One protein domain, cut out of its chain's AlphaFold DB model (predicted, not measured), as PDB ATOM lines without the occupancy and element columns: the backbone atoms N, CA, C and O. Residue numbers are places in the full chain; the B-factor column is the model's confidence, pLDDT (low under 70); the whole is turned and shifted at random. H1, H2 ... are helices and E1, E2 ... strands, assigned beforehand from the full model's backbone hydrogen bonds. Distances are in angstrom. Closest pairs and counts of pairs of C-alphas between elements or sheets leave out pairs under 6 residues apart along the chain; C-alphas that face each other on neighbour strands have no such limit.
ATOM      1  N   CYS A  19     138.973 168.945 285.287       79.44
ATOM      2  CA  CYS A  19     139.050 168.929 286.746       79.44
ATOM      3  C   CYS A  19     138.688 167.531 287.253       79.44
ATOM      4  O   CYS A  19     137.819 166.874 286.682       79.44
ATOM      5  N   PHE A  20     139.306 167.093 288.351       84.38
ATOM      6  CA  PHE A  20     138.878 165.885 289.048       84.38
ATOM      7  C   PHE A  20     138.790 166.077 290.562       84.38
ATOM      8  O   PHE A  20     139.504 166.899 291.153       84.38
ATOM      9  N   LYS A  21     137.912 165.292 291.186       85.69
ATOM     10  CA  LYS A  21     137.931 164.996 292.622       85.69
ATOM     11  C   LYS A  21     137.974 163.491 292.827       85.69
ATOM     12  O   LYS A  21     137.397 162.762 292.033       85.69
ATOM     13  N   LEU A  22     138.639 163.038 293.877       87.69
ATOM     14  CA  LEU A  22     138.608 161.665 294.352       87.69
ATOM     15  C   LEU A  22     138.314 161.683 295.843       87.69
ATOM     16  O   LEU A  22     139.023 162.348 296.602       87.69
ATOM     17  N   GLU A  23     137.268 160.967 296.232       86.62
ATOM     18  CA  GLU A  23     136.819 160.847 297.616       86.62
ATOM     19  C   GLU A  23     137.181 159.441 298.125       86.62
ATOM     20  O   GLU A  23     136.651 158.433 297.658       86.62
ATOM     21  N   ASP A  24     138.142 159.370 299.048       88.19
ATOM     22  CA  ASP A  24     138.525 158.154 299.768       88.19
ATOM     23  C   ASP A  24     137.811 158.161 301.123       88.19
ATOM     24  O   ASP A  24     138.288 158.727 302.112       88.19
ATOM     25  N   ILE A  25     136.626 157.550 301.144       86.00
ATOM     26  CA  ILE A  25     135.758 157.479 302.325       86.00
ATOM     27  C   ILE A  25     136.401 156.652 303.445       86.00
ATOM     28  O   ILE A  25     136.207 156.959 304.619       86.00
ATOM     29  N   LYS A  26     137.206 155.635 303.100       88.75
ATOM     30  CA  LYS A  26     137.868 154.760 304.081       88.75
ATOM     31  C   LYS A  26     138.844 155.556 304.946       88.75
ATOM     32  O   LYS A  26     138.907 155.341 306.154       88.75
ATOM     33  N   HIS A  27     139.593 156.467 304.333       88.31
ATOM     34  CA  HIS A  27     140.614 157.255 305.021       88.31
ATOM     35  C   HIS A  27     140.190 158.696 305.324       88.31
ATOM     36  O   HIS A  27     140.990 159.447 305.883       88.31
ATOM     37  N   ASN A  28     138.954 159.075 304.974       85.12
ATOM     38  CA  ASN A  28     138.419 160.434 305.076       85.12
ATOM     39  C   ASN A  28     139.301 161.475 304.355       85.12
ATOM     40  O   ASN A  28     139.635 162.529 304.898       85.12
ATOM     41  N   VAL A  29     139.718 161.159 303.125       84.75
ATOM     42  CA  VAL A  29     140.599 162.010 302.312       84.75
ATOM     43  C   VAL A  29     139.883 162.441 301.045       84.75
ATOM     44  O   VAL A  29     139.277 161.630 300.350       84.75
ATOM     45  N   ILE A  30     140.032 163.717 300.690       84.75
ATOM     46  CA  ILE A  30     139.617 164.229 299.386       84.75
ATOM     47  C   ILE A  30     140.821 164.782 298.623       84.75
ATOM     48  O   ILE A  30     141.589 165.633 299.091       84.75
ATOM     49  N   VAL A  31     140.985 164.301 297.395       85.38
ATOM     50  CA  VAL A  31     142.010 164.784 296.471       85.38
ATOM     51  C   VAL A  31     141.329 165.498 295.322       85.38
ATOM     52  O   VAL A  31     140.497 164.925 294.636       85.38
ATOM     53  N   LYS A  32     141.694 166.760 295.104       84.44
ATOM     54  CA  LYS A  32     141.217 167.584 293.992       84.44
ATOM     55  C   LYS A  32     142.404 167.993 293.137       84.44
ATOM     56  O   LYS A  32     143.469 168.285 293.688       84.44
ATOM     57  N   GLY A  33     142.222 168.040 291.825       81.62
ATOM     58  CA  GLY A  33     143.277 168.458 290.912       81.62
ATOM     59  C   GLY A  33     142.823 168.548 289.462       81.62
ATOM     60  O   GLY A  33     141.630 168.536 289.169       81.62
ATOM     61  N   CYS A  34     143.806 168.621 288.570       80.62
ATOM     62  CA  CYS A  34     143.622 168.627 287.124       80.62
ATOM     63  C   CYS A  34     144.148 167.326 286.514       80.62
ATOM     64  O   CYS A  34     145.109 166.742 287.016       80.62
ATOM     65  N   VAL A  35     143.568 166.925 285.389       80.75
ATOM     66  CA  VAL A  35     144.135 165.935 284.473       80.75
ATOM     67  C   VAL A  35     144.391 166.575 283.110       80.75
ATOM     68  O   VAL A  35     143.695 167.506 282.709       80.75
ATOM     69  N   ASN A  36     145.398 166.075 282.394       79.75
ATOM     70  CA  ASN A  36     145.787 166.614 281.085       79.75
ATOM     71  C   ASN A  36     144.825 166.195 279.966       79.75
ATOM     72  O   ASN A  36     144.692 166.895 278.966       79.75
ATOM     73  N   ASN A  37     144.150 165.060 280.138       78.94
ATOM     74  CA  ASN A  37     143.220 164.534 279.151       78.94
ATOM     75  C   ASN A  37     141.831 165.144 279.340       78.94
ATOM     76  O   ASN A  37     141.420 165.465 280.457       78.94
ATOM     77  N   LYS A  38     141.090 165.253 278.236       71.44
ATOM     78  CA  LYS A  38     139.645 165.466 278.285       71.44
ATOM     79  C   LYS A  38     139.012 164.145 278.717       71.44
ATOM     80  O   LYS A  38     139.053 163.172 277.971       71.44
ATOM     81  N   GLU A  39     138.522 164.099 279.945       76.69
ATOM     82  CA  GLU A  39     137.710 162.989 280.445       76.69
ATOM     83  C   GLU A  39     136.232 163.318 280.213       76.69
ATOM     84  O   GLU A  39     135.862 164.488 280.093       76.69
ATOM     85  N   GLU A  40     135.400 162.284 280.123       72.62
ATOM     86  CA  GLU A  40     133.953 162.439 279.982       72.62
ATOM     87  C   GLU A  40     133.370 163.138 281.217       72.62
ATOM     88  O   GLU A  40     133.723 162.811 282.359       72.62
ATOM     89  N   ASP A  41     132.509 164.125 280.972       66.19
ATOM     90  CA  ASP A  41     131.892 164.933 282.017       66.19
ATOM     91  C   ASP A  41     130.992 164.071 282.909       66.19
ATOM     92  O   ASP A  41     130.324 163.155 282.434       66.19
ATOM     93  N   ALA A  42     131.012 164.337 284.214       64.38
ATOM     94  CA  ALA A  42     130.312 163.558 285.238       64.38
ATOM     95  C   ALA A  42     130.663 162.053 285.286       64.38
ATOM     96  O   ALA A  42     129.949 161.272 285.921       64.38
ATOM     97  N   SER A  43     131.769 161.620 284.670       67.88
ATOM     98  CA  SER A  43     132.177 160.216 284.733       67.88
ATOM     99  C   SER A  43     132.719 159.843 286.117       67.88
ATOM    100  O   SER A  43     133.548 160.552 286.698       67.88
ATOM    101  N   MET A  44     132.255 158.700 286.632       73.06
ATOM    102  CA  MET A  44     132.699 158.105 287.895       73.06
ATOM    103  C   MET A  44     133.607 156.911 287.606       73.06
ATOM    104  O   MET A  44     133.205 155.957 286.941       73.06
ATOM    105  N   LYS A  45     134.848 156.950 288.093       79.12
ATOM    106  CA  LYS A  45     135.812 155.848 287.936       79.12
ATOM    107  C   LYS A  45     136.501 155.570 289.262       79.12
ATOM    108  O   LYS A  45     137.018 156.496 289.880       79.12
ATOM    109  N   VAL A  46     136.588 154.312 289.685       84.94
ATOM    110  CA  VAL A  46     137.427 153.951 290.840       84.94
ATOM    111  C   VAL A  46     138.893 154.104 290.445       84.94
ATOM    112  O   VAL A  46     139.329 153.545 289.438       84.94
ATOM    113  N   ARG A  47     139.660 154.869 291.221       85.06
ATOM    114  CA  ARG A  47     141.096 155.066 290.994       85.06
ATOM    115  C   ARG A  47     141.878 154.907 292.287       85.06
ATOM    116  O   ARG A  47     141.389 155.205 293.372       85.06
ATOM    117  N   GLU A  48     143.113 154.456 292.134       91.38
ATOM    118  CA  GLU A  48     144.141 154.499 293.166       91.38
ATOM    119  C   GLU A  48     145.191 155.520 292.725       91.38
ATOM    120  O   GLU A  48     145.713 155.445 291.610       91.38
ATOM    121  N   LEU A  49     145.475 156.503 293.571       87.81
ATOM    122  CA  LEU A  49     146.527 157.483 293.328       87.81
ATOM    123  C   LEU A  49     147.806 157.008 294.007       87.81
ATOM    124  O   LEU A  49     147.776 156.478 295.115       87.81
ATOM    125  N   ASN A  50     148.955 157.264 293.382       90.50
ATOM    126  CA  ASN A  50     150.256 156.967 293.980       90.50
ATOM    127  C   ASN A  50     150.642 158.011 295.046       90.50
ATOM    128  O   ASN A  50     151.674 158.670 294.951       90.50
ATOM    129  N   VAL A  51     149.767 158.198 296.034       86.94
ATOM    130  CA  VAL A  51     149.920 159.129 297.150       86.94
ATOM    131  C   VAL A  51     149.837 158.309 298.438       86.94
ATOM    132  O   VAL A  51     148.743 157.859 298.786       86.94
ATOM    133  N   PRO A  52     150.969 158.064 299.122       89.94
ATOM    134  CA  PRO A  52     150.986 157.272 300.344       89.94
ATOM    135  C   PRO A  52     150.445 158.074 301.532       89.94
ATOM    136  O   PRO A  52     150.827 159.223 301.758       89.94
ATOM    137  N   LEU A  53     149.591 157.442 302.331       88.00
ATOM    138  CA  LEU A  53     149.011 158.003 303.546       88.00
ATOM    139  C   LEU A  53     149.886 157.656 304.757       88.00
ATOM    140  O   LEU A  53     149.914 156.514 305.220       88.00
ATOM    141  N   TYR A  54     150.606 158.645 305.301       88.75
ATOM    142  CA  TYR A  54     151.547 158.417 306.413       88.75
ATOM    143  C   TYR A  54     150.863 157.917 307.698       88.75
ATOM    144  O   TYR A  54     151.503 157.257 308.509       88.75
ATOM    145  N   TRP A  55     149.574 158.220 307.881       86.69
ATOM    146  CA  TRP A  55     148.773 157.846 309.054       86.69
ATOM    147  C   TRP A  55     147.986 156.542 308.883       86.69
ATOM    148  O   TRP A  55     147.346 156.092 309.825       86.69
ATOM    149  N   ALA A  56     148.021 155.941 307.694       88.88
ATOM    150  CA  ALA A  56     147.312 154.708 307.374       88.88
ATOM    151  C   ALA A  56     148.295 153.678 306.807       88.88
ATOM    152  O   ALA A  56     148.127 153.201 305.696       88.88
ATOM    153  N   ASN A  57     149.385 153.386 307.527       92.19
ATOM    154  CA  ASN A  57     150.373 152.360 307.152       92.19
ATOM    155  C   ASN A  57     150.910 152.459 305.708       92.19
ATOM    156  O   ASN A  57     151.238 151.444 305.098       92.19
ATOM    157  N   LYS A  58     151.028 153.677 305.158       90.88
ATOM    158  CA  LYS A  58     151.423 153.926 303.758       90.88
ATOM    159  C   LYS A  58     150.465 153.325 302.722       90.88
ATOM    160  O   LYS A  58     150.855 153.163 301.564       90.88
ATOM    161  N   GLU A  59     149.224 153.032 303.104       92.25
ATOM    162  CA  GLU A  59     148.154 152.765 302.151       92.25
ATOM    163  C   GLU A  59     148.045 153.922 301.151       92.25
ATOM    164  O   GLU A  59     148.349 155.078 301.457       92.25
ATOM    165  N   LYS A  60     147.653 153.596 299.923       93.00
ATOM    166  CA  LYS A  60     147.471 154.580 298.861       93.00
ATOM    167  C   LYS A  60     146.046 155.103 298.875       93.00
ATOM    168  O   LYS A  60     145.111 154.354 299.149       93.00
ATOM    169  N   VAL A  61     145.892 156.373 298.516       90.12
ATOM    170  CA  VAL A  61     144.572 156.982 298.320       90.12
ATOM    171  C   VAL A  61     143.810 156.208 297.250       90.12
ATOM    172  O   VAL A  61     144.261 156.132 296.104       90.12
ATOM    173  N   LYS A  62     142.640 155.677 297.602       91.94
ATOM    174  CA  LYS A  62     141.791 154.912 296.687       91.94
ATOM    175  C   LYS A  62     140.332 155.288 296.885       91.94
ATOM    176  O   LYS A  62     139.826 155.254 297.998       91.94
ATOM    177  N   GLY A  63     139.641 155.606 295.799       88.00
ATOM    178  CA  GLY A  63     138.250 156.029 295.889       88.00
ATOM    179  C   GLY A  63     137.599 156.271 294.541       88.00
ATOM    180  O   GLY A  63     138.193 156.037 293.483       88.00
ATOM    181  N   GLU A  64     136.357 156.735 294.595       85.56
ATOM    182  CA  GLU A  64     135.615 157.149 293.411       85.56
ATOM    183  C   GLU A  64     136.136 158.505 292.943       85.56
ATOM    184  O   GLU A  64     136.171 159.477 293.699       85.56
ATOM    185  N   SER A  65     136.584 158.549 291.689       84.94
ATOM    186  CA  SER A  65     137.001 159.773 291.020       84.94
ATOM    187  C   SER A  65     135.896 160.289 290.113       84.94
ATOM    188  O   SER A  65     135.323 159.522 289.343       84.94
ATOM    189  N   PHE A  66     135.635 161.587 290.204       82.62
ATOM    190  CA  PHE A  66     134.666 162.316 289.402       82.62
ATOM    191  C   PHE A  66     135.420 163.315 288.542       82.62
ATOM    192  O   PHE A  66     136.211 164.103 289.073       82.62
ATOM    193  N   PHE A  67     135.161 163.291 287.239       81.19
ATOM    194  CA  PHE A  67     135.725 164.241 286.286       81.19
ATOM    195  C   PHE A  67     134.662 165.222 285.834       81.19
ATOM    196  O   PHE A  67     133.488 164.873 285.730       81.19
ATOM    197  N   CYS A  68     135.084 166.446 285.545       74.62
ATOM    198  CA  CYS A  68     134.205 167.413 284.921       74.62
ATOM    199  C   CYS A  68     134.933 168.287 283.904       74.62
ATOM    200  O   CYS A  68     136.077 168.718 284.118       74.62
ATOM    201  N   ALA A  69     134.259 168.516 282.779       67.31
ATOM    202  CA  ALA A  69     134.790 169.196 281.606       67.31
ATOM    203  C   ALA A  69     134.109 170.563 281.421       67.31
ATOM    204  O   ALA A  69     133.214 170.724 280.599       67.31
ATOM    205  N   GLY A  70     134.580 171.575 282.155       61.44
ATOM    206  CA  GLY A  70     134.217 172.979 281.924       61.44
ATOM    207  C   GLY A  70     133.414 173.661 283.041       61.44
ATOM    208  O   GLY A  70     132.630 173.028 283.731       61.44
ATOM    209  N   LYS A  71     133.676 174.976 283.152       59.50
ATOM    210  CA  LYS A  71     133.215 176.028 284.092       59.50
ATOM    211  C   LYS A  71     133.169 175.706 285.602       59.50
ATOM    212  O   LYS A  71     132.636 174.706 286.054       59.50
ATOM    213  N   ASP A  72     133.762 176.641 286.346       58.44
ATOM    214  CA  ASP A  72     133.706 176.938 287.781       58.44
ATOM    215  C   ASP A  72     133.171 175.848 288.739       58.44
ATOM    216  O   ASP A  72     131.975 175.628 288.894       58.44
ATOM    217  N   PHE A  73     134.108 175.258 289.491       60.81
ATOM    218  CA  PHE A  73     133.888 174.544 290.761       60.81
ATOM    219  C   PHE A  73     133.063 173.243 290.733       60.81
ATOM    220  O   PHE A  73     132.626 172.780 291.781       60.81
ATOM    221  N   CYS A  74     132.932 172.558 289.598       64.56
ATOM    222  CA  CYS A  74     132.272 171.240 289.524       64.56
ATOM    223  C   CYS A  74     132.887 170.146 290.435       64.56
ATOM    224  O   CYS A  74     132.220 169.177 290.793       64.56
ATOM    225  N   ASN A  75     134.142 170.305 290.873       63.56
ATOM    226  CA  ASN A  75     134.805 169.428 291.845       63.56
ATOM    227  C   ASN A  75     134.695 169.929 293.305       63.56
ATOM    228  O   ASN A  75     135.486 169.529 294.171       63.56
ATOM    229  N   GLN A  76     133.746 170.825 293.595       67.06
ATOM    230  CA  GLN A  76     133.468 171.296 294.948       67.06
ATOM    231  C   GLN A  76     133.096 170.119 295.862       67.06
ATOM    232  O   GLN A  76     132.569 169.091 295.433       67.06
ATOM    233  N   SER A  77     133.453 170.248 297.142       62.62
ATOM    234  CA  SER A  77     133.117 169.244 298.155       62.62
ATOM    235  C   SER A  77     131.597 169.127 298.250       62.62
ATOM    236  O   SER A  77     130.916 170.143 298.400       62.62
ATOM    237  N   SER A  78     131.082 167.903 298.173       57.34
ATOM    238  CA  SER A  78     129.658 167.588 298.231       57.34
ATOM    239  C   SER A  78     129.066 168.058 299.574       57.34
ATOM    240  O   SER A  78     129.171 167.361 300.574       57.34
ATOM    241  N   GLN A  79     128.437 169.241 299.631       55.00
ATOM    242  CA  GLN A  79     127.708 169.706 300.831       55.00
ATOM    243  C   GLN A  79     126.319 169.051 300.986       55.00
ATOM    244  O   GLN A  79     125.571 169.392 301.904       55.00
ATOM    245  N   LEU A  80     125.956 168.109 300.102       47.84
ATOM    246  CA  LEU A  80     124.600 167.562 299.992       47.84
ATOM    247  C   LEU A  80     124.057 166.942 301.293       47.84
ATOM    248  O   LEU A  80     122.850 167.006 301.522       47.84
ATOM    249  N   SER A  81     124.908 166.399 302.171       47.72
ATOM    250  CA  SER A  81     124.444 165.795 303.431       47.72
ATOM    251  C   SER A  81     123.823 166.794 304.414       47.72
ATOM    252  O   SER A  81     122.946 166.404 305.181       47.72
ATOM    253  N   PHE A  82     124.209 168.075 304.391       46.66
ATOM    254  CA  PHE A  82     123.682 169.053 305.354       46.66
ATOM    255  C   PHE A  82     122.276 169.555 305.000       46.66
ATOM    256  O   PHE A  82     121.457 169.774 305.890       46.66
ATOM    257  N   ILE A  83     121.959 169.702 303.710       52.31
ATOM    258  CA  ILE A  83     120.664 170.253 303.268       52.31
ATOM    259  C   ILE A  83     119.562 169.184 303.319       52.31
ATOM    260  O   ILE A  83     118.432 169.480 303.707       52.31
ATOM    261  N   ALA A  84     119.894 167.926 303.003       51.16
ATOM    262  CA  ALA A  84     118.944 166.815 303.061       51.16
ATOM    263  C   ALA A  84     118.392 166.589 304.481       51.16
ATOM    264  O   ALA A  84     117.195 166.365 304.642       51.16
ATOM    265  N   SER A  85     119.235 166.735 305.510       53.06
ATOM    266  CA  SER A  85     118.837 166.567 306.915       53.06
ATOM    267  C   SER A  85     117.816 167.619 307.379       53.06
ATOM    268  O   SER A  85     116.866 167.292 308.089       53.06
ATOM    269  N   MET A  86     117.944 168.868 306.919       56.53
ATOM    270  CA  MET A  86     117.038 169.960 307.303       56.53
ATOM    271  C   MET A  86     115.627 169.802 306.712       56.53
ATOM    272  O   MET A  86     114.639 170.123 307.374       56.53
ATOM    273  N   LEU A  87     115.515 169.264 305.494       59.72
ATOM    274  CA  LEU A  87     114.223 168.981 304.855       59.72
ATOM    275  C   LEU A  87     113.471 167.835 305.550       59.72
ATOM    276  O   LEU A  87     112.250 167.905 305.689       59.72
ATOM    277  N   SER A  88     114.183 166.813 306.037       59.62
ATOM    278  CA  SER A  88     113.574 165.696 306.774       59.62
ATOM    279  C   SER A  88     112.952 166.146 308.098       59.62
ATOM    280  O   SER A  88     111.860 165.702 308.449       59.62
ATOM    281  N   VAL A  89     113.615 167.058 308.817       63.72
ATOM    282  CA  VAL A  89     113.114 167.605 310.089       63.72
ATOM    283  C   VAL A  89     111.865 168.457 309.870       63.72
ATOM    284  O   VAL A  89     110.886 168.306 310.599       63.72
ATOM    285  N   LEU A  90     111.854 169.312 308.843       67.19
ATOM    286  CA  LEU A  90     110.683 170.133 308.518       67.19
ATOM    287  C   LEU A  90     109.469 169.279 308.130       67.19
ATOM    288  O   LEU A  90     108.355 169.568 308.563       67.19
ATOM    289  N   LEU A  91     109.682 168.200 307.371       67.50
ATOM    290  CA  LEU A  91     108.612 167.274 307.005       67.50
ATOM    291  C   LEU A  91     108.083 166.499 308.224       67.50
ATOM    292  O   LEU A  91     106.874 166.362 308.380       67.50
ATOM    293  N   ALA A  92     108.962 166.056 309.127       64.94
ATOM    294  CA  ALA A  92     108.557 165.388 310.365       64.94
ATOM    295  C   ALA A  92     107.732 166.307 311.284       64.94
ATOM    296  O   ALA A  92     106.733 165.869 311.850       64.94
ATOM    297  N   VAL A  93     108.095 167.590 311.395       70.06
ATOM    298  CA  VAL A  93     107.334 168.583 312.176       70.06
ATOM    299  C   VAL A  93     105.973 168.898 311.543       70.06
ATOM    300  O   VAL A  93     105.012 169.140 312.268       70.06
ATOM    301  N   LEU A  94     105.870 168.882 310.210       65.38
ATOM    302  CA  LEU A  94     104.600 169.078 309.499       65.38
ATOM    303  C   LEU A  94     103.655 167.875 309.623       65.38
ATOM    304  O   LEU A  94     102.450 168.076 309.684       65.38
ATOM    305  N   ILE A  95     104.186 166.650 309.666       69.12
ATOM    306  CA  ILE A  95     103.388 165.419 309.827       69.12
ATOM    307  C   ILE A  95     102.967 165.205 311.292       69.12
ATOM    308  O   ILE A  95     101.932 164.599 311.551       69.12
ATOM    309  N   ALA A  96     103.752 165.693 312.256       64.19
ATOM    310  CA  ALA A  96     103.468 165.573 313.688       64.19
ATOM    311  C   ALA A  96     102.514 166.657 314.244       64.19
ATOM    312  O   ALA A  96     102.351 166.740 315.464       64.19
ATOM    313  N   ARG A  97     101.923 167.497 313.383       50.28
ATOM    314  CA  ARG A  97     100.902 168.493 313.739       50.28
ATOM    315  C   ARG A  97      99.511 168.063 313.301       50.28
ATOM    316  O   ARG A  97      99.381 167.590 312.155       50.28
TER     317      ARG A  97
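Overview. This is residues 19 to 97 of the 97 residues of an uncharacterized protein of Caenorhabditis japonica (UniProt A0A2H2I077). A strongly twisted sheet of four strands makes the body, and residues 79 to 97, with helix H1, stick out from it as a free arm. The printed part has 79 residues with E1, E2, E3, E4 and H1 in that order; the antiparallel sheet runs E2, E1, E4, E3, and the class is mixed. The whole is only just loose, close to extended, with a radius of gyration of the C-alphas of 17.0 A and spans of 54, 35 and 17 A.

Along the chain. Find C-alpha 19 at (139.050, 168.929, 286.746), where E1, residues 19 to 24, begins its 16.9 A. Next come E2, residues 29 to 35, 18.6 A; E3, residues 44 to 52, 22.1 A; and E4, residues 60 to 68, 23.1 A, which bends by 63 degrees at residue 63. H1, residues 80 to 95, runs 23.5 A to C-alpha 95 at (103.388, 165.419, 309.827).

Arrangement. Look for N 22 and O 31, 2.8 A, within hydrogen-bond range in the hairpin E1 and E2. Antiparallel E1 and E4 show N 66 and O 21, 2.8 A; the hairpin E3 and E4 shows N 49 and O 61, 2.8 A. H1, with 10 of 12 O i to N i+4 pairs within range, is not on the sheet.

Size, cuts and confidence. The farthest C-alphas, Asn 36 and Arg 97, are 55.5 A apart. The printed part has no cut; the link E4 to H1 is long, 11 residues. pLDDT is under 70 at residues 41 to 43, 69 to 92 and 94 to 97.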